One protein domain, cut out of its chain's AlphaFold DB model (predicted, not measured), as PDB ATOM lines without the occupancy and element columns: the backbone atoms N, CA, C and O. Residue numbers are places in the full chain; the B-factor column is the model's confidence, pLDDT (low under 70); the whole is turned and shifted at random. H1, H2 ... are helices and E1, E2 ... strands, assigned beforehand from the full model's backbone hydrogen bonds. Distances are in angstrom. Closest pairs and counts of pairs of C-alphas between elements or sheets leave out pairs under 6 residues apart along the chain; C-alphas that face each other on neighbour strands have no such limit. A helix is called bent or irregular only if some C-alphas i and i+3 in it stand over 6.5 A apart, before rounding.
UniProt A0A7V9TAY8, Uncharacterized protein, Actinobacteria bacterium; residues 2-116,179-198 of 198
ATOM      1  N   THR A   2     -39.840 -10.918 -37.844       81.69
ATOM      2  CA  THR A   2     -38.595 -10.594 -38.556       81.69
ATOM      3  C   THR A   2     -38.693 -11.127 -39.978       81.69
ATOM      4  O   THR A   2     -39.199 -12.231 -40.174       81.69
ATOM      5  N   THR A   3     -38.249 -10.342 -40.953       84.31
ATOM      6  CA  THR A   3     -38.173 -10.736 -42.361       84.31
ATOM      7  C   THR A   3     -36.950 -10.096 -43.007       84.31
ATOM      8  O   THR A   3     -36.448  -9.078 -42.532       84.31
ATOM      9  N   THR A   4     -36.464 -10.677 -44.096       83.00
ATOM     10  CA  THR A   4     -35.448 -10.042 -44.939       83.00
ATOM     11  C   THR A   4     -36.081  -8.959 -45.801       83.00
ATOM     12  O   THR A   4     -37.255  -9.053 -46.175       83.00
ATOM     13  N   ALA A   5     -35.304  -7.923 -46.103       83.00
ATOM     14  CA  ALA A   5     -35.678  -6.898 -47.063       83.00
ATOM     15  C   ALA A   5     -35.052  -7.183 -48.433       83.00
ATOM     16  O   ALA A   5     -33.965  -7.749 -48.518       83.00
ATOM     17  N   ASN A   6     -35.736  -6.781 -49.502       85.25
ATOM     18  CA  ASN A   6     -35.176  -6.720 -50.845       85.25
ATOM     19  C   ASN A   6     -35.245  -5.276 -51.326       85.25
ATOM     20  O   ASN A   6     -36.335  -4.707 -51.420       85.25
ATOM     21  N   LEU A   7     -34.084  -4.683 -51.588       85.38
ATOM     22  CA  LEU A   7     -34.003  -3.311 -52.054       85.38
ATOM     23  C   LEU A   7     -34.380  -3.244 -53.539       85.38
ATOM     24  O   LEU A   7     -33.706  -3.809 -54.398       85.38
ATOM     25  N   VAL A   8     -35.469  -2.543 -53.829       86.88
ATOM     26  CA  VAL A   8     -36.027  -2.348 -55.167       86.88
ATOM     27  C   VAL A   8     -36.118  -0.859 -55.503       86.88
ATOM     28  O   VAL A   8     -36.006   0.016 -54.639       86.88
ATOM     29  N   GLU A   9     -36.333  -0.541 -56.776       83.94
ATOM     30  CA  GLU A   9     -36.566   0.840 -57.197       83.94
ATOM     31  C   GLU A   9     -37.961   1.310 -56.760       83.94
ATOM     32  O   GLU A   9     -38.933   0.557 -56.829       83.94
ATOM     33  N   TYR A  10     -38.099   2.579 -56.369       78.62
ATOM     34  CA  TYR A  10     -39.373   3.120 -55.867       78.62
ATOM     35  C   TYR A  10     -40.558   2.925 -56.832       78.62
ATOM     36  O   TYR A  10     -41.663   2.629 -56.392       78.62
ATOM     37  N   GLY A  11     -40.334   3.012 -58.149       75.75
ATOM     38  CA  GLY A  11     -41.377   2.788 -59.162       75.75
ATOM     39  C   GLY A  11     -41.827   1.332 -59.324       75.75
ATOM     40  O   GLY A  11     -42.753   1.074 -60.086       75.75
ATOM     41  N   THR A  12     -41.174   0.392 -58.638       80.12
ATOM     42  CA  THR A  12     -41.519  -1.038 -58.654       80.12
ATOM     43  C   THR A  12     -42.289  -1.480 -57.412       80.12
ATOM     44  O   THR A  12     -42.726  -2.629 -57.358       80.12
ATOM     45  N   LEU A  13     -42.472  -0.582 -56.433       79.44
ATOM     46  CA  LEU A  13     -43.378  -0.826 -55.314       79.44
ATOM     47  C   LEU A  13     -44.810  -1.016 -55.831       79.44
ATOM     48  O   LEU A  13     -45.215  -0.414 -56.830       79.44
ATOM     49  N   GLY A  14     -45.560  -1.867 -55.142       70.19
ATOM     50  CA  GLY A  14     -46.925  -2.234 -55.464       70.19
ATOM     51  C   GLY A  14     -47.855  -1.037 -55.626       70.19
ATOM     52  O   GLY A  14     -47.687   0.043 -55.054       70.19
ATOM     53  N   SER A  15     -48.887  -1.253 -56.439       69.50
ATOM     54  CA  SER A  15     -49.866  -0.222 -56.789       69.50
ATOM     55  C   SER A  15     -50.735   0.220 -55.602       69.50
ATOM     56  O   SER A  15     -51.356   1.278 -55.689       69.50
ATOM     57  N   GLY A  16     -50.798  -0.559 -54.508       67.44
ATOM     58  CA  GLY A  16     -51.550  -0.235 -53.286       67.44
ATOM     59  C   GLY A  16     -50.933   0.883 -52.443       67.44
ATOM     60  O   GLY A  16     -51.504   1.298 -51.429       67.44
ATOM     61  N   GLY A  17     -49.804   1.435 -52.891       76.50
ATOM     62  CA  GLY A  17     -49.126   2.563 -52.274       76.50
ATOM     63  C   GLY A  17     -47.948   2.134 -51.410       76.50
ATOM     64  O   GLY A  17     -47.600   0.962 -51.295       76.50
ATOM     65  N   SER A  18     -47.308   3.126 -50.797       81.31
ATOM     66  CA  SER A  18     -46.105   2.917 -49.998       81.31
ATOM     67  C   SER A  18     -46.223   3.573 -48.634       81.31
ATOM     68  O   SER A  18     -46.707   4.702 -48.520       81.31
ATOM     69  N   ILE A  19     -45.703   2.904 -47.614       83.19
ATOM     70  CA  ILE A  19     -45.567   3.439 -46.263       83.19
ATOM     71  C   ILE A  19     -44.104   3.842 -46.085       83.19
ATOM     72  O   ILE A  19     -43.225   3.023 -46.305       83.19
ATOM     73  N   ALA A  20     -43.818   5.084 -45.707       84.25
ATOM     74  CA  ALA A  20     -42.450   5.589 -45.631       84.25
ATOM     75  C   ALA A  20     -42.020   5.905 -44.196       84.25
ATOM     76  O   ALA A  20     -42.818   6.384 -43.391       84.25
ATOM     77  N   ALA A  21     -40.741   5.681 -43.909       84.00
ATOM     78  CA  ALA A  21     -40.064   6.110 -42.694       84.00
ATOM     79  C   ALA A  21     -38.795   6.888 -43.040       84.00
ATOM     80  O   ALA A  21     -38.157   6.639 -44.062       84.00
ATOM     81  N   VAL A  22     -38.404   7.802 -42.155       84.44
ATOM     82  CA  VAL A  22     -37.181   8.593 -42.304       84.44
ATOM     83  C   VAL A  22     -36.152   8.115 -41.289       84.44
ATOM     84  O   VAL A  22     -36.410   8.100 -40.083       84.44
ATOM     85  N   LEU A  23     -34.983   7.733 -41.789       84.12
ATOM     86  CA  LEU A  23     -33.837   7.298 -41.002       84.12
ATOM     87  C   LEU A  23     -32.700   8.308 -41.138       84.12
ATOM     88  O   LEU A  23     -32.518   8.934 -42.181       84.12
ATOM     89  N   SER A  24     -31.912   8.450 -40.076       85.38
ATOM     90  CA  SER A  24     -30.701   9.266 -40.107       85.38
ATOM     91  C   SER A  24     -29.600   8.536 -40.871       85.38
ATOM     92  O   SER A  24     -29.271   7.386 -40.568       85.38
ATOM     93  N   ARG A  25     -28.958   9.237 -41.811       85.25
ATOM     94  CA  ARG A  25     -27.774   8.727 -42.513       85.25
ATOM     95  C   ARG A  25     -26.668   8.343 -41.530       85.25
ATOM     96  O   ARG A  25     -26.044   7.298 -41.678       85.25
ATOM     97  N   SER A  26     -26.466   9.150 -40.487       86.12
ATOM     98  CA  SER A  26     -25.440   8.893 -39.470       86.12
ATOM     99  C   SER A  26     -25.664   7.572 -38.724       86.12
ATOM    100  O   SER A  26     -24.693   6.932 -38.322       86.12
ATOM    101  N   GLU A  27     -26.921   7.152 -38.538       85.62
ATOM    102  CA  GLU A  27     -27.254   5.869 -37.901       85.62
ATOM    103  C   GLU A  27     -26.924   4.687 -38.822       85.62
ATOM    104  O   GLU A  27     -26.316   3.714 -38.374       85.62
ATOM    105  N   LEU A  28     -27.247   4.807 -40.113       85.56
ATOM    106  CA  LEU A  28     -26.926   3.799 -41.129       85.56
ATOM    107  C   LEU A  28     -25.412   3.655 -41.329       85.56
ATOM    108  O   LEU A  28     -24.894   2.542 -41.351       85.56
ATOM    109  N   GLU A  29     -24.675   4.766 -41.381       88.25
ATOM    110  CA  GLU A  29     -23.209   4.750 -41.455       88.25
ATOM    111  C   GLU A  29     -22.567   4.164 -40.195       88.25
ATOM    112  O   GLU A  29     -21.548   3.480 -40.270       88.25
ATOM    113  N   ALA A  30     -23.129   4.439 -39.012       85.94
ATOM    114  CA  ALA A  30     -22.635   3.848 -37.774       85.94
ATOM    115  C   ALA A  30     -22.798   2.323 -37.781       85.94
ATOM    116  O   ALA A  30     -21.897   1.627 -37.322       85.94
ATOM    117  N   ALA A  31     -23.905   1.819 -38.324       85.69
ATOM    118  CA  ALA A  31     -24.134   0.388 -38.474       85.69
ATOM    119  C   ALA A  31     -23.215  -0.241 -39.529       85.69
ATOM    120  O   ALA A  31     -22.584  -1.257 -39.253       85.69
ATOM    121  N   GLN A  32     -23.036   0.416 -40.678       87.44
ATOM    122  CA  GLN A  32     -22.092  -0.017 -41.709       87.44
ATOM    123  C   GLN A  32     -20.655  -0.109 -41.161       87.44
ATOM    124  O   GLN A  32     -19.972  -1.106 -41.385       87.44
ATOM    125  N   ARG A  33     -20.195   0.892 -40.391       85.38
ATOM    126  CA  ARG A  33     -18.845   0.897 -39.787       85.38
ATOM    127  C   ARG A  33     -18.620  -0.227 -38.782       85.38
ATOM    128  O   ARG A  33     -17.474  -0.631 -38.604       85.38
ATOM    129  N   SER A  34     -19.671  -0.708 -38.118       79.94
ATOM    130  CA  SER A  34     -19.562  -1.861 -37.220       79.94
ATOM    131  C   SER A  34     -19.272  -3.162 -37.971       79.94
ATOM    132  O   SER A  34     -18.847  -4.123 -37.339       79.94
ATOM    133  N   ASN A  35     -19.458  -3.196 -39.300       73.44
ATOM    134  CA  ASN A  35     -19.289  -4.383 -40.142       73.44
ATOM    135  C   ASN A  35     -20.126  -5.587 -39.655       73.44
ATOM    136  O   ASN A  35     -19.760  -6.745 -39.857       73.44
ATOM    137  N   GLU A  36     -21.246  -5.286 -39.001       73.12
ATOM    138  CA  GLU A  36     -22.248  -6.224 -38.503       73.12
ATOM    139  C   GLU A  36     -23.548  -6.010 -39.288       73.12
ATOM    140  O   GLU A  36     -23.822  -4.904 -39.764       73.12
ATOM    141  N   SER A  37     -24.345  -7.069 -39.442       75.75
ATOM    142  CA  SER A  37     -25.687  -6.973 -40.023       75.75
ATOM    143  C   SER A  37     -26.538  -6.014 -39.192       75.75
ATOM    144  O   SER A  37     -26.523  -6.084 -37.965       75.75
ATOM    145  N   ALA A  38     -27.297  -5.136 -39.843       83.88
ATOM    146  CA  ALA A  38     -28.173  -4.195 -39.153       83.88
ATOM    147  C   ALA A  38     -29.631  -4.590 -39.366       83.88
ATOM    148  O   ALA A  38     -30.014  -5.012 -40.453       83.88
ATOM    149  N   GLY A  39     -30.466  -4.421 -38.347       86.19
ATOM    150  CA  GLY A  39     -31.913  -4.521 -38.505       86.19
ATOM    151  C   GLY A  39     -32.541  -3.133 -38.557       86.19
ATOM    152  O   GLY A  39     -32.176  -2.280 -37.759       86.19
ATOM    153  N   ILE A  40     -33.527  -2.880 -39.412       87.81
ATOM    154  CA  ILE A  40     -34.444  -1.748 -39.211       87.81
ATOM    155  C   ILE A  40     -35.725  -2.302 -38.618       87.81
ATOM    156  O   ILE A  40     -36.313  -3.223 -39.170       87.81
ATOM    157  N   TRP A  41     -36.186  -1.750 -37.503       89.88
ATOM    158  CA  TRP A  41     -37.478  -2.117 -36.944       89.88
ATOM    159  C   TRP A  41     -38.504  -1.004 -37.141       89.88
ATOM    160  O   TRP A  41     -38.191   0.182 -37.049       89.88
ATOM    161  N   PHE A  42     -39.744  -1.418 -37.364       88.00
ATOM    162  CA  PHE A  42     -40.931  -0.592 -37.501       88.00
ATOM    163  C   PHE A  42     -41.993  -1.127 -36.555       88.00
ATOM    164  O   PHE A  42     -42.242  -2.328 -36.487       88.00
ATOM    165  N   GLU A  43     -42.630  -0.243 -35.812       88.31
ATOM    166  CA  GLU A  43     -43.829  -0.556 -35.056       88.31
ATOM    167  C   GLU A  43     -45.008  -0.008 -35.836       88.31
ATOM    168  O   GLU A  43     -45.112   1.196 -36.061       88.31
ATOM    169  N   LEU A  44     -45.846  -0.922 -36.303       87.06
ATOM    170  CA  LEU A  44     -46.955  -0.673 -37.204       87.06
ATOM    171  C   LEU A  44     -48.262  -0.767 -36.417       87.06
ATOM    172  O   LEU A  44     -48.422  -1.681 -35.609       87.06
ATOM    173  N   GLY A  45     -49.181   0.161 -36.658       83.56
ATOM    174  CA  GLY A  45     -50.554   0.113 -36.166       83.56
ATOM    175  C   GLY A  45     -51.522  -0.193 -37.306       83.56
ATOM    176  O   GLY A  45     -51.353   0.326 -38.413       83.56
ATOM    177  N   ARG A  46     -52.542  -1.017 -37.036       80.81
ATOM    178  CA  ARG A  46     -53.647  -1.296 -37.968       80.81
ATOM    179  C   ARG A  46     -54.965  -0.760 -37.410       80.81
ATOM    180  O   ARG A  46     -55.352  -1.094 -36.290       80.81
ATOM    181  N   GLY A  47     -55.680   0.020 -38.222       73.44
ATOM    182  CA  GLY A  47     -57.014   0.519 -37.879       73.44
ATOM    183  C   GLY A  47     -57.049   1.434 -36.645       73.44
ATOM    184  O   GLY A  47     -56.044   2.018 -36.254       73.44
ATOM    185  N   GLU A  48     -58.233   1.582 -36.046       65.31
ATOM    186  CA  GLU A  48     -58.468   2.498 -34.912       65.31
ATOM    187  C   GLU A  48     -58.034   1.925 -33.555       65.31
ATOM    188  O   GLU A  48     -57.835   2.680 -32.610       65.31
ATOM    189  N   ASN A  49     -57.863   0.602 -33.456       63.84
ATOM    190  CA  ASN A  49     -57.438  -0.064 -32.218       63.84
ATOM    191  C   ASN A  49     -55.913  -0.080 -32.029       63.84
ATOM    192  O   ASN A  49     -55.446  -0.614 -31.026       63.84
ATOM    193  N   GLU A  50     -55.156   0.472 -32.990       65.94
ATOM    194  CA  GLU A  50     -53.690   0.565 -32.975       65.94
ATOM    195  C   GLU A  50     -53.014  -0.746 -32.547       65.94
ATOM    196  O   GLU A  50     -52.062  -0.737 -31.764       65.94
ATOM    197  N   GLU A  51     -53.507  -1.890 -33.041       74.62
ATOM    198  CA  GLU A  51     -52.914  -3.174 -32.683       74.62
ATOM    199  C   GLU A  51     -51.468  -3.196 -33.176       74.62
ATOM    200  O   GLU A  51     -51.173  -3.144 -34.374       74.62
ATOM    201  N   MET A  52     -50.567  -3.155 -32.203       82.62
ATOM    202  CA  MET A  52     -49.201  -2.741 -32.421       82.62
ATOM    203  C   MET A  52     -48.350  -3.949 -32.772       82.62
ATOM    204  O   MET A  52     -48.088  -4.814 -31.935       82.62
ATOM    205  N   THR A  53     -47.862  -3.978 -34.006       84.69
ATOM    206  CA  THR A  53     -47.023  -5.069 -34.492       84.69
ATOM    207  C   THR A  53     -45.638  -4.567 -34.837       84.69
ATOM    208  O   THR A  53     -45.464  -3.641 -35.624       84.69
ATOM    209  N   ARG A  54     -44.620  -5.206 -34.256       87.00
ATOM    210  CA  ARG A  54     -43.223  -4.904 -34.565       87.00
ATOM    211  C   ARG A  54     -42.741  -5.744 -35.743       87.00
ATOM    212  O   ARG A  54     -42.674  -6.971 -35.635       87.00
ATOM    213  N   LEU A  55     -42.380  -5.080 -36.830       86.94
ATOM    214  CA  LEU A  55     -41.709  -5.623 -38.004       86.94
ATOM    215  C   LEU A  55     -40.217  -5.300 -37.921       86.94
ATOM    216  O   LEU A  55     -39.859  -4.141 -37.763       86.94
ATOM    217  N   THR A  56     -39.352  -6.299 -38.039       88.94
ATOM    218  CA  THR A  56     -37.902  -6.111 -38.148       88.94
ATOM    219  C   THR A  56     -37.449  -6.574 -39.525       88.94
ATOM    220  O   THR A  56     -37.728  -7.705 -39.912       88.94
ATOM    221  N   LEU A  57     -36.766  -5.695 -40.246       87.75
ATOM    222  CA  LEU A  57     -36.134  -5.945 -41.529       87.75
ATOM    223  C   LEU A  57     -34.648  -6.163 -41.324       87.75
ATOM    224  O   LEU A  57     -33.969  -5.272 -40.820       87.75
ATOM    225  N   GLU A  58     -34.148  -7.325 -41.711       89.25
ATOM    226  CA  GLU A  58     -32.712  -7.588 -41.719       89.25
ATOM    227  C   GLU A  58     -32.081  -6.990 -42.976       89.25
ATOM    228  O   GLU A  58     -32.566  -7.219 -44.087       89.25
ATOM    229  N   LEU A  59     -31.005  -6.226 -42.782       86.25
ATOM    230  CA  LEU A  59     -30.202  -5.623 -43.836       86.25
ATOM    231  C   LEU A  59     -28.794  -6.204 -43.836       86.25
ATOM    232  O   LEU A  59     -28.135  -6.326 -42.795       86.25
ATOM    233  N   THR A  60     -28.305  -6.498 -45.033       88.31
ATOM    234  CA  THR A  60     -26.906  -6.837 -45.262       88.31
ATOM    235  C   THR A  60     -26.049  -5.573 -45.368       88.31
ATOM    236  O   THR A  60     -26.545  -4.459 -45.545       88.31
ATOM    237  N   ILE A  61     -24.726  -5.742 -45.297       88.50
ATOM    238  CA  ILE A  61     -23.775  -4.640 -45.511       88.50
ATOM    239  C   ILE A  61     -23.937  -4.043 -46.918       88.50
ATOM    240  O   ILE A  61     -23.882  -2.824 -47.066       88.50
ATOM    241  N   ALA A  62     -24.199  -4.884 -47.925       88.31
ATOM    242  CA  ALA A  62     -24.440  -4.434 -49.293       88.31
ATOM    243  C   ALA A  62     -25.706  -3.568 -49.392       88.31
ATOM    244  O   ALA A  62     -25.701  -2.553 -50.085       88.31
ATOM    245  N   ASP A  63     -26.762  -3.915 -48.647       88.12
ATOM    246  CA  ASP A  63     -27.978  -3.098 -48.593       88.12
ATOM    247  C   ASP A  63     -27.685  -1.736 -47.959       88.12
ATOM    248  O   ASP A  63     -28.067  -0.709 -48.511       88.12
ATOM    249  N   LEU A  64     -26.952  -1.696 -46.839       88.19
ATOM    250  CA  LEU A  64     -26.562  -0.439 -46.186       88.19
ATOM    251  C   LEU A  64     -25.719   0.453 -47.108       88.19
ATOM    252  O   LEU A  64     -25.944   1.663 -47.170       88.19
ATOM    253  N   GLU A  65     -24.761  -0.132 -47.830       90.12
ATOM    254  CA  GLU A  65     -23.952   0.563 -48.836       90.12
ATOM    255  C   GLU A  65     -24.819   1.159 -49.940       90.12
ATOM    256  O   GLU A  65     -24.668   2.336 -50.275       90.12
ATOM    257  N   GLU A  66     -25.761   0.379 -50.466       88.56
ATOM    258  CA  GLU A  66     -26.647   0.832 -51.529       88.56
ATOM    259  C   GLU A  66     -27.604   1.927 -51.039       88.56
ATOM    260  O   GLU A  66     -27.745   2.957 -51.695       88.56
ATOM    261  N   MET A  67     -28.179   1.794 -49.839       88.25
ATOM    262  CA  MET A  67     -29.011   2.833 -49.220       88.25
ATOM    263  C   MET A  67     -28.259   4.169 -49.086       88.25
ATOM    264  O   MET A  67     -28.805   5.234 -49.390       88.25
ATOM    265  N   LEU A  68     -26.996   4.117 -48.649       87.44
ATOM    266  CA  LEU A  68     -26.126   5.288 -48.497       87.44
ATOM    267  C   LEU A  68     -25.620   5.841 -49.837       87.44
ATOM    268  O   LEU A  68     -25.265   7.022 -49.907       87.44
ATOM    269  N   ARG A  69     -25.573   5.009 -50.882       88.38
ATOM    270  CA  ARG A  69     -25.236   5.410 -52.252       88.38
ATOM    271  C   ARG A  69     -26.401   6.126 -52.929       88.38
ATOM    272  O   ARG A  69     -26.181   7.129 -53.604       88.38
ATOM    273  N   VAL A  70     -27.622   5.622 -52.743       85.25
ATOM    274  CA  VAL A  70     -28.849   6.150 -53.362       85.25
ATOM    275  C   VAL A  70     -29.280   7.471 -52.726       85.25
ATOM    276  O   VAL A  70     -29.682   8.392 -53.439       85.25
ATOM    277  N   SER A  71     -29.182   7.607 -51.400       81.81
ATOM    278  CA  SER A  71     -29.457   8.885 -50.734       81.81
ATOM    279  C   SER A  71     -28.184   9.714 -50.596       81.81
ATOM    280  O   SER A  71     -27.188   9.244 -50.057       81.81
ATOM    281  N   SER A  72     -28.211  10.979 -51.015       75.44
ATOM    282  CA  SER A  72     -27.096  11.924 -50.849       75.44
ATOM    283  C   SER A  72     -27.287  12.911 -49.688       75.44
ATOM    284  O   SER A  72     -26.418  13.745 -49.455       75.44
ATOM    285  N   GLY A  73     -28.427  12.858 -48.989       81.38
ATOM    286  CA  GLY A  73     -28.756  13.761 -47.881       81.38
ATOM    287  C   GLY A  73     -28.436  13.184 -46.499       81.38
ATOM    288  O   GLY A  73     -28.034  12.025 -46.378       81.38
ATOM    289  N   ASP A  74     -28.663  13.994 -45.460       83.88
ATOM    290  CA  ASP A  74     -28.583  13.586 -44.045       83.88
ATOM    291  C   ASP A  74     -29.728  12.649 -43.623       83.88
ATOM    292  O   ASP A  74     -29.631  11.932 -42.625       83.88
ATOM    293  N   GLU A  75     -30.809  12.639 -44.401       83.06
ATOM    294  CA  GLU A  75     -31.995  11.818 -44.192       83.06
ATOM    295  C   GLU A  75     -32.133  10.790 -45.323       83.06
ATOM    296  O   GLU A  75     -31.944  11.090 -46.508       83.06
ATOM    297  N   VAL A  76     -32.471   9.559 -44.951       85.06
ATOM    298  CA  VAL A  76     -32.731   8.446 -45.866       85.06
ATOM    299  C   VAL A  76     -34.183   8.037 -45.696       85.06
ATOM    300  O   VAL A  76     -34.597   7.666 -44.597       85.06
ATOM    301  N   VAL A  77     -34.968   8.123 -46.769       86.81
ATOM    302  CA  VAL A  77     -36.371   7.704 -46.735       86.81
ATOM    303  C   VAL A  77     -36.458   6.264 -47.200       86.81
ATOM    304  O   VAL A  77     -36.025   5.939 -48.301       86.81
ATOM    305  N   VAL A  78     -37.026   5.411 -46.358       87.38
ATOM    306  CA  VAL A  78     -37.275   4.003 -46.656       87.38
ATOM    307  C   VAL A  78     -38.769   3.822 -46.835       87.38
ATOM    308  O   VAL A  78     -39.538   4.043 -45.902       87.38
ATOM    309  N   ALA A  79     -39.172   3.446 -48.039       88.00
ATOM    310  CA  ALA A  79     -40.540   3.134 -48.396       88.00
ATOM    311  C   ALA A  79     -40.743   1.617 -48.398       88.00
ATOM    312  O   ALA A  79     -39.958   0.883 -48.990       88.00
ATOM    313  N   LEU A  80     -41.800   1.165 -47.735       86.88
ATOM    314  CA  LEU A  80     -42.261  -0.212 -47.704       86.88
ATOM    315  C   LEU A  80     -43.493  -0.342 -48.598       86.88
ATOM    316  O   LEU A  80     -44.351   0.547 -48.609       86.88
ATOM    317  N   ASP A  81     -43.587  -1.458 -49.309       86.06
ATOM    318  CA  ASP A  81     -44.781  -1.842 -50.056       86.06
ATOM    319  C   ASP A  81     -45.963  -2.084 -49.097       86.06
ATOM    320  O   ASP A  81     -45.870  -2.909 -48.183       86.06
ATOM    321  N   ALA A  82     -47.057  -1.334 -49.262       83.12
ATOM    322  CA  ALA A  82     -48.192  -1.405 -48.345       83.12
ATOM    323  C   ALA A  82     -48.948  -2.741 -48.441       83.12
ATOM    324  O   ALA A  82     -49.338  -3.275 -47.402       83.12
ATOM    325  N   ASP A  83     -49.102  -3.295 -49.648       81.00
ATOM    326  CA  ASP A  83     -49.789  -4.571 -49.884       81.00
ATOM    327  C   ASP A  83     -48.993  -5.728 -49.259       81.00
ATOM    328  O   ASP A  83     -49.539  -6.597 -48.577       81.00
ATOM    329  N   ALA A  84     -47.669  -5.713 -49.433       82.06
ATOM    330  CA  ALA A  84     -46.789  -6.723 -48.861       82.06
ATOM    331  C   ALA A  84     -46.740  -6.640 -47.329       82.06
ATOM    332  O   ALA A  84     -46.681  -7.672 -46.659       82.06
ATOM    333  N   VAL A  85     -46.790  -5.429 -46.760       82.19
ATOM    334  CA  VAL A  85     -46.893  -5.234 -45.309       82.19
ATOM    335  C   VAL A  85     -48.255  -5.700 -44.789       82.19
ATOM    336  O   VAL A  85     -48.286  -6.332 -43.736       82.19
ATOM    337  N   GLU A  86     -49.356  -5.456 -45.505       81.06
ATOM    338  CA  GLU A  86     -50.689  -5.939 -45.119       81.06
ATOM    339  C   GLU A  86     -50.749  -7.472 -45.070       81.06
ATOM    340  O   GLU A  86     -51.185  -8.032 -44.060       81.06
ATOM    341  N   GLY A  87     -50.189  -8.152 -46.075       77.69
ATOM    342  CA  GLY A  87     -50.127  -9.617 -46.118       77.69
ATOM    343  C   GLY A  87     -49.322 -10.258 -44.977       77.69
ATOM    344  O   GLY A  87     -49.447 -11.456 -44.723       77.69
ATOM    345  N   LEU A  88     -48.511  -9.489 -44.234       77.50
ATOM    346  CA  LEU A  88     -47.845  -9.991 -43.027       77.50
ATOM    347  C   LEU A  88     -48.797 -10.152 -41.833       77.50
ATOM    348  O   LEU A  88     -48.477 -10.927 -40.926       77.50
ATOM    349  N   PHE A  89     -49.914  -9.417 -41.816       76.19
ATOM    350  CA  PHE A  89     -50.923  -9.454 -40.752       76.19
ATOM    351  C   PHE A  89     -51.986 -10.527 -40.970       76.19
ATOM    352  O   PHE A  89     -52.695 -10.871 -40.022       76.19
ATOM    353  N   ASP A  90     -52.116 -11.040 -42.191       74.94
ATOM    354  CA  ASP A  90     -53.039 -12.129 -42.465       74.94
ATOM    355  C   ASP A  90     -52.572 -13.422 -41.770       74.94
ATOM    356  O   ASP A  90     -51.363 -13.667 -41.626       74.94
ATOM    357  N   PRO A  91     -53.515 -14.245 -41.270       63.56
ATOM    358  CA  PRO A  91     -53.187 -15.483 -40.577       63.56
ATOM    359  C   PRO A  91     -52.316 -16.379 -41.471       63.56
ATOM    360  O   PRO A  91     -52.459 -16.351 -42.692       63.56
ATOM    361  N   PRO A  92     -51.396 -17.170 -40.887       56.38
ATOM    362  CA  PRO A  92     -50.498 -18.022 -41.653       56.38
ATOM    363  C   PRO A  92     -51.310 -19.086 -42.390       56.38
ATOM    364  O   PRO A  92     -51.636 -20.130 -41.827       56.38
ATOM    365  N   ASP A  93     -51.642 -18.816 -43.646       50.97
ATOM    366  CA  ASP A  93     -52.258 -19.805 -44.509       50.97
ATOM    367  C   ASP A  93     -51.213 -20.891 -44.801       50.97
ATOM    368  O   ASP A  93     -50.129 -20.637 -45.342       50.97
ATOM    369  N   VAL A  94     -51.507 -22.105 -44.341       57.62
ATOM    370  CA  VAL A  94     -50.582 -23.247 -44.282       57.62
ATOM    371  C   VAL A  94     -50.135 -23.744 -45.665       57.62
ATOM    372  O   VAL A  94     -49.159 -24.486 -45.755       57.62
ATOM    373  N   GLU A  95     -50.775 -23.296 -46.749       52.88
ATOM    374  CA  GLU A  95     -50.407 -23.630 -48.136       52.88
ATOM    375  C   GLU A  95     -49.420 -22.640 -48.788       52.88
ATOM    376  O   GLU A  95     -48.814 -22.967 -49.808       52.88
ATOM    377  N   ALA A  96     -49.169 -21.467 -48.191       50.81
ATOM    378  CA  ALA A  96     -48.298 -20.428 -48.766       50.81
ATOM    379  C   ALA A  96     -46.923 -20.294 -48.075       50.81
ATOM    380  O   ALA A  96     -46.177 -19.343 -48.324       50.81
ATOM    381  N   HIS A  97     -46.533 -21.251 -47.224       47.75
ATOM    382  CA  HIS A  97     -45.253 -21.229 -46.493       47.75
ATOM    383  C   HIS A  97     -43.983 -21.282 -47.366       47.75
ATOM    384  O   HIS A  97     -42.883 -21.135 -46.841       47.75
ATOM    385  N   GLY A  98     -44.105 -21.418 -48.689       45.19
ATOM    386  CA  GLY A  98     -42.977 -21.319 -49.620       45.19
ATOM    387  C   GLY A  98     -42.649 -19.903 -50.110       45.19
ATOM    388  O   GLY A  98     -41.614 -19.723 -50.740       45.19
ATOM    389  N   MET A  99     -43.507 -18.904 -49.854       51.44
ATOM    390  CA  MET A  99     -43.393 -17.570 -50.467       51.44
ATOM    391  C   MET A  99     -43.468 -16.416 -49.465       51.44
ATOM    392  O   MET A  99     -43.923 -15.330 -49.819       51.44
ATOM    393  N   ARG A 100     -42.979 -16.585 -48.226       56.84
ATOM    394  CA  ARG A 100     -42.579 -15.411 -47.424       56.84
ATOM    395  C   ARG A 100     -41.308 -14.822 -48.046       56.84
ATOM    396  O   ARG A 100     -40.206 -14.994 -47.537       56.84
ATOM    397  N   GLY A 101     -41.488 -14.252 -49.235       58.47
ATOM    398  CA  GLY A 101     -40.478 -13.550 -49.997       58.47
ATOM    399  C   GLY A 101     -40.030 -12.325 -49.223       58.47
ATOM    400  O   GLY A 101     -40.788 -11.761 -48.433       58.47
ATOM    401  N   ALA A 102     -38.774 -11.953 -49.429       71.38
ATOM    402  CA  ALA A 102     -38.213 -10.739 -48.868       71.38
ATOM    403  C   ALA A 102     -39.148  -9.545 -49.123       71.38
ATOM    404  O   ALA A 102     -39.690  -9.393 -50.222       71.38
ATOM    405  N   LEU A 103     -39.346  -8.711 -48.102       82.44
ATOM    406  CA  LEU A 103     -40.205  -7.542 -48.204       82.44
ATOM    407  C   LEU A 103     -39.545  -6.524 -49.133       82.44
ATOM    408  O   LEU A 103     -38.416  -6.101 -48.875       82.44
ATOM    409  N   ALA A 104     -40.243  -6.125 -50.193       83.69
ATOM    410  CA  ALA A 104     -39.759  -5.085 -51.087       83.69
ATOM    411  C   ALA A 104     -39.690  -3.746 -50.339       83.69
ATOM    412  O   ALA A 104     -40.691  -3.260 -49.804       83.69
ATOM    413  N   ILE A 105     -38.496  -3.158 -50.305       84.50
ATOM    414  CA  ILE A 105     -38.262  -1.811 -49.792       84.50
ATOM    415  C   ILE A 105     -37.626  -0.959 -50.875       84.50
ATOM    416  O   ILE A 105     -36.819  -1.451 -51.653       84.50
ATOM    417  N   ALA A 106     -37.938   0.327 -50.903       85.06
ATOM    418  CA  ALA A 106     -37.274   1.276 -51.779       85.06
ATOM    419  C   ALA A 106     -36.662   2.416 -50.975       85.06
ATOM    420  O   ALA A 106     -37.238   2.885 -49.991       85.06
ATOM    421  N   VAL A 107     -35.504   2.895 -51.422       83.75
ATOM    422  CA  VAL A 107     -34.865   4.082 -50.854       83.75
ATOM    423  C   VAL A 107     -35.190   5.270 -51.735       83.75
ATOM    424  O   VAL A 107     -34.902   5.273 -52.930       83.75
ATOM    425  N   ALA A 108     -35.778   6.293 -51.132       73.25
ATOM    426  CA  ALA A 108     -36.057   7.557 -51.782       73.25
ATOM    427  C   ALA A 108     -35.253   8.680 -51.124       73.25
ATOM    428  O   ALA A 108     -34.919   8.651 -49.935       73.25
ATOM    429  N   THR A 109     -34.954   9.710 -51.907       64.62
ATOM    430  CA  THR A 109     -34.441  10.961 -51.348       64.62
ATOM    431  C   THR A 109     -35.593  11.736 -50.700       64.62
ATOM    432  O   THR A 109     -36.734  11.659 -51.157       64.62
ATOM    433  N   ALA A 110     -35.315  12.512 -49.647       57.62
ATOM    434  CA  ALA A 110     -36.338  13.269 -48.913       57.62
ATOM    435  C   ALA A 110     -37.173  14.220 -49.799       57.62
ATOM    436  O   ALA A 110     -38.325  14.504 -49.482       57.62
ATOM    437  N   ALA A 111     -36.635  14.651 -50.946       54.59
ATOM    438  CA  ALA A 111     -37.358  15.454 -51.934       54.59
ATOM    439  C   ALA A 111     -38.547  14.714 -52.586       54.59
ATOM    440  O   ALA A 111     -39.485  15.364 -53.039       54.59
ATOM    441  N   PHE A 112     -38.532  13.375 -52.610       50.31
ATOM    442  CA  PHE A 112     -39.603  12.530 -53.157       50.31
ATOM    443  C   PHE A 112     -40.629  12.079 -52.110       50.31
ATOM    444  O   PHE A 112     -41.675  11.551 -52.471       50.31
ATOM    445  N   ALA A 113     -40.359  12.289 -50.820       49.78
ATOM    446  CA  ALA A 113     -41.210  11.811 -49.731       49.78
ATOM    447  C   ALA A 113     -42.355  12.767 -49.366       49.78
ATOM    448  O   ALA A 113     -43.136  12.471 -48.462       49.78
ATOM    449  N   ALA A 114     -42.467  13.912 -50.044       46.16
ATOM    450  CA  ALA A 114     -43.611  14.793 -49.866       46.16
ATOM    451  C   ALA A 114     -44.858  14.110 -50.459       46.16
ATOM    452  O   ALA A 114     -44.906  13.901 -51.675       46.16
ATOM    453  N   PRO A 115     -45.889  13.771 -49.656       43.78
ATOM    454  CA  PRO A 115     -47.163  13.376 -50.231       43.78
ATOM    455  C   PRO A 115     -47.671  14.548 -51.077       43.78
ATOM    456  O   PRO A 115     -47.540  15.708 -50.671       43.78
ATOM    457  N   ALA A 116     -48.237  14.256 -52.249       43.69
ATOM    458  CA  ALA A 116     -48.894  15.239 -53.104       43.69
ATOM    459  C   ALA A 116     -50.030  15.925 -52.316       43.69
ATOM    460  O   ALA A 116     -51.163  15.456 -52.297       43.69
ATOM    461  N   SER A 179     -35.495   8.471 -34.479       50.59
ATOM    462  CA  SER A 179     -35.531   8.999 -35.844       50.59
ATOM    463  C   SER A 179     -36.898   9.661 -36.077       50.59
ATOM    464  O   SER A 179     -37.930   9.212 -35.568       50.59
ATOM    465  N   LYS A 180     -36.910  10.802 -36.770       47.34
ATOM    466  CA  LYS A 180     -38.095  11.651 -36.925       47.34
ATOM    467  C   LYS A 180     -39.090  10.959 -37.865       47.34
ATOM    468  O   LYS A 180     -38.965  11.052 -39.078       47.34
ATOM    469  N   VAL A 181     -40.070  10.247 -37.309       46.91
ATOM    470  CA  VAL A 181     -41.065   9.506 -38.100       46.91
ATOM    471  C   VAL A 181     -42.025  10.492 -38.772       46.91
ATOM    472  O   VAL A 181     -42.838  11.127 -38.102       46.91
ATOM    473  N   GLN A 182     -41.944  10.627 -40.097       48.34
ATOM    474  CA  GLN A 182     -43.038  11.188 -40.892       48.34
ATOM    475  C   GLN A 182     -43.941  10.031 -41.319       48.34
ATOM    476  O   GLN A 182     -43.538   9.172 -42.095       48.34
ATOM    477  N   VAL A 183     -45.137   9.981 -40.733       48.44
ATOM    478  CA  VAL A 183     -46.094   8.882 -40.891       48.44
ATOM    479  C   VAL A 183     -46.828   9.041 -42.221       48.44
ATOM    480  O   VAL A 183     -47.737   9.862 -42.335       48.44
ATOM    481  N   ALA A 184     -46.459   8.253 -43.230       53.56
ATOM    482  CA  ALA A 184     -47.321   8.051 -44.391       53.56
ATOM    483  C   ALA A 184     -48.367   6.980 -44.043       53.56
ATOM    484  O   ALA A 184     -48.015   5.879 -43.624       53.56
ATOM    485  N   LYS A 185     -49.655   7.308 -44.175       52.94
ATOM    486  CA  LYS A 185     -50.761   6.354 -44.019       52.94
ATOM    487  C   LYS A 185     -51.077   5.761 -45.390       52.94
ATOM    488  O   LYS A 185     -51.508   6.499 -46.272       52.94
ATOM    489  N   ALA A 186     -50.907   4.455 -45.549       60.38
ATOM    490  CA  ALA A 186     -51.344   3.715 -46.733       60.38
ATOM    491  C   ALA A 186     -52.048   2.425 -46.287       60.38
ATOM    492  O   ALA A 186     -51.693   1.860 -45.255       60.38
ATOM    493  N   ALA A 187     -53.100   2.021 -47.005       63.66
ATOM    494  CA  ALA A 187     -53.862   0.786 -46.750       63.66
ATOM    495  C   ALA A 187     -54.392   0.584 -45.302       63.66
ATOM    496  O   ALA A 187     -54.605  -0.531 -44.848       63.66
ATOM    497  N   GLY A 188     -54.618   1.658 -44.531       72.31
ATOM    498  CA  GLY A 188     -55.077   1.540 -43.134       72.31
ATOM    499  C   GLY A 188     -53.987   1.135 -42.129       72.31
ATOM    500  O   GLY A 188     -54.305   0.890 -40.962       72.31
ATOM    501  N   ILE A 189     -52.725   1.131 -42.569       80.69
ATOM    502  CA  ILE A 189     -51.531   0.869 -41.764       80.69
ATOM    503  C   ILE A 189     -50.788   2.188 -41.525       80.69
ATOM    504  O   ILE A 189     -50.671   3.038 -42.416       80.69
ATOM    505  N   THR A 190     -50.289   2.374 -40.307       82.56
ATOM    506  CA  THR A 190     -49.485   3.537 -39.912       82.56
ATOM    507  C   THR A 190     -48.199   3.099 -39.225       82.56
ATOM    508  O   THR A 190     -48.199   2.190 -38.398       82.56
ATOM    509  N   ILE A 191     -47.087   3.769 -39.534       83.19
ATOM    510  CA  ILE A 191     -45.857   3.623 -38.746       83.19
ATOM    511  C   ILE A 191     -46.015   4.454 -37.480       83.19
ATOM    512  O   ILE A 191     -46.143   5.673 -37.540       83.19
ATOM    513  N   LEU A 192     -45.985   3.790 -36.335       83.94
ATOM    514  CA  LEU A 192     -46.035   4.420 -35.023       83.94
ATOM    515  C   LEU A 192     -44.631   4.832 -34.578       83.94
ATOM    516  O   LEU A 192     -44.431   5.943 -34.089       83.94
ATOM    517  N   ARG A 193     -43.648   3.937 -34.751       82.50
ATOM    518  CA  ARG A 193     -42.233   4.174 -34.423       82.50
ATOM    519  C   ARG A 193     -41.323   3.400 -35.372       82.50
ATOM    520  O   ARG A 193     -41.716   2.373 -35.914       82.50
ATOM    521  N   SER A 194     -40.096   3.873 -35.543       83.19
ATOM    522  CA  SER A 194     -39.058   3.156 -36.283       83.19
ATOM    523  C   SER A 194     -37.684   3.407 -35.675       83.19
ATOM    524  O   SER A 194     -37.482   4.403 -34.977       83.19
ATOM    525  N   GLY A 195     -36.731   2.529 -35.966       83.62
ATOM    526  CA  GLY A 195     -35.336   2.732 -35.596       83.62
ATOM    527  C   GLY A 195     -34.430   1.609 -36.077       83.62
ATOM    528  O   GLY A 195     -34.880   0.644 -36.692       83.62
ATOM    529  N   LEU A 196     -33.143   1.724 -35.757       83.81
ATOM    530  CA  LEU A 196     -32.174   0.660 -36.000       83.81
ATOM    531  C   LEU A 196     -32.132  -0.335 -34.829       83.81
ATOM    532  O   LEU A 196     -32.218   0.045 -33.658       83.81
ATOM    533  N   ALA A 197     -31.994  -1.612 -35.153       78.75
ATOM    534  CA  ALA A 197     -31.611  -2.703 -34.275       78.75
ATOM    535  C   ALA A 197     -30.166  -3.099 -34.609       78.75
ATOM    536  O   ALA A 197     -29.789  -3.158 -35.781       78.75
ATOM    537  N   LYS A 198     -29.373  -3.322 -33.563       63.16
ATOM    538  CA  LYS A 198     -28.027  -3.891 -33.636       63.16
ATOM    539  C   LYS A 198     -28.095  -5.362 -33.269       63.16
ATOM    540  O   LYS A 198     -28.941  -5.673 -32.394       63.16
TER     541      LYS A 198
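Overview. This is residues 2 to 116 and 179 to 198 of the 198 residues of an uncharacterized protein of Actinobacteria bacterium (UniProt A0A7V9TAY8). A seven-stranded sheet curls round into a small, nearly closed barrel, its two edge strands E2 and E7 coming near each other without pairing. H1 and H2, side by side, cap one end of it, the short helix H3 sits at the other end, and residues 90 to 99 stick out as a free loop. The 135 printed residues hold, in order, E1 E2 H1 E3 E4 H2 E5 H3 E6 E7; the sheet is mixed, in the order E2 E5 E6 E1 E4 E3 E7, and the class is mixed, helices and strands. The whole is compact, with a radius of gyration of the C-alphas of 14.3 A and spans of 39 by 35 by 27 A.

Along the chain. Across the sheet come E2, residues 18 to 24, 19.4 A long; E5, residues 75 to 81, 19.6 A; E6, residues 103 to 108, 16.1 A; E1, residues 2 to 8, 18.7 A; E4, residues 51 to 59, 25.4 A; E3, residues 38 to 46, 25.7 A; and E7, residues 189 to 197, 21.6 A. E1 begins at C-alpha 2, (-38.595, -10.594, -38.556), and E7 ends at C-alpha 197, (-31.611, -2.703, -34.275). The helices are H1, residues 25 to 33, 12.2 A; H2, residues 61 to 70, 14.3 A; and H3, residues 82 to 86, 6.1 A.

Arrangement. The strongly twisted sheet is a folded sheet, bent back on itself into two leaves that face each other: E2 E5 E6 face E4 E3 E7, with E1 as the hinge. E1 is staggered, pairing with E4 over residues 2 to 4 and with E6 over residues 5 to 8. Both pairings are parallel, with N 3 and O 56 at 2.9 A and N 6 and O 103 at 2.8 A, within hydrogen-bond range. E2 and E5 are antiparallel, N 21 to O 78 being 2.8 A; E5 and E6 are too, N 79 to O 106 being 2.8 A. The hairpin E3 and E4 has N 42 and O 55 at 2.8 A, and E3 is antiparallel to E7, with N 41 and O 195 at 2.8 A. E7 bends by 63 degrees at residue 192. Between E2 and E7 the closest C-alphas are those of Ala 21 and Ser 194, 7.1 A apart. H1, H2 and H3 are on the sheet, H1 and H3 on opposite faces. H1 and H2 touch, the closest C-alphas being those of Gln 32 and Ile 61, 6.2 A, opposite ways at a shallow tilt of 32 degrees, only just short of steep. The closest C-alphas of H2 and E6 are those of Met 67 and Val 107, 6.2 A; those of H3 and E6 are Ala 84 and Leu 103, 6.7 A. In H1, H2 and H3 every O i to N i+4 pair is within hydrogen-bond range.

Size, cuts and confidence. The C-alphas farthest apart are those of Asp 74 and Glu 95, 43.3 A. Residues 117 to 178 are cut out, with C-alphas 116 and 179 22.7 A apart. Of the links that are printed whole, H3 to E6 is long, with 16 residues. The mean pLDDT of the printed part is 76.1; 34 residues are under 70, among them 91 to 101, 109 to 116 and 179 to 187.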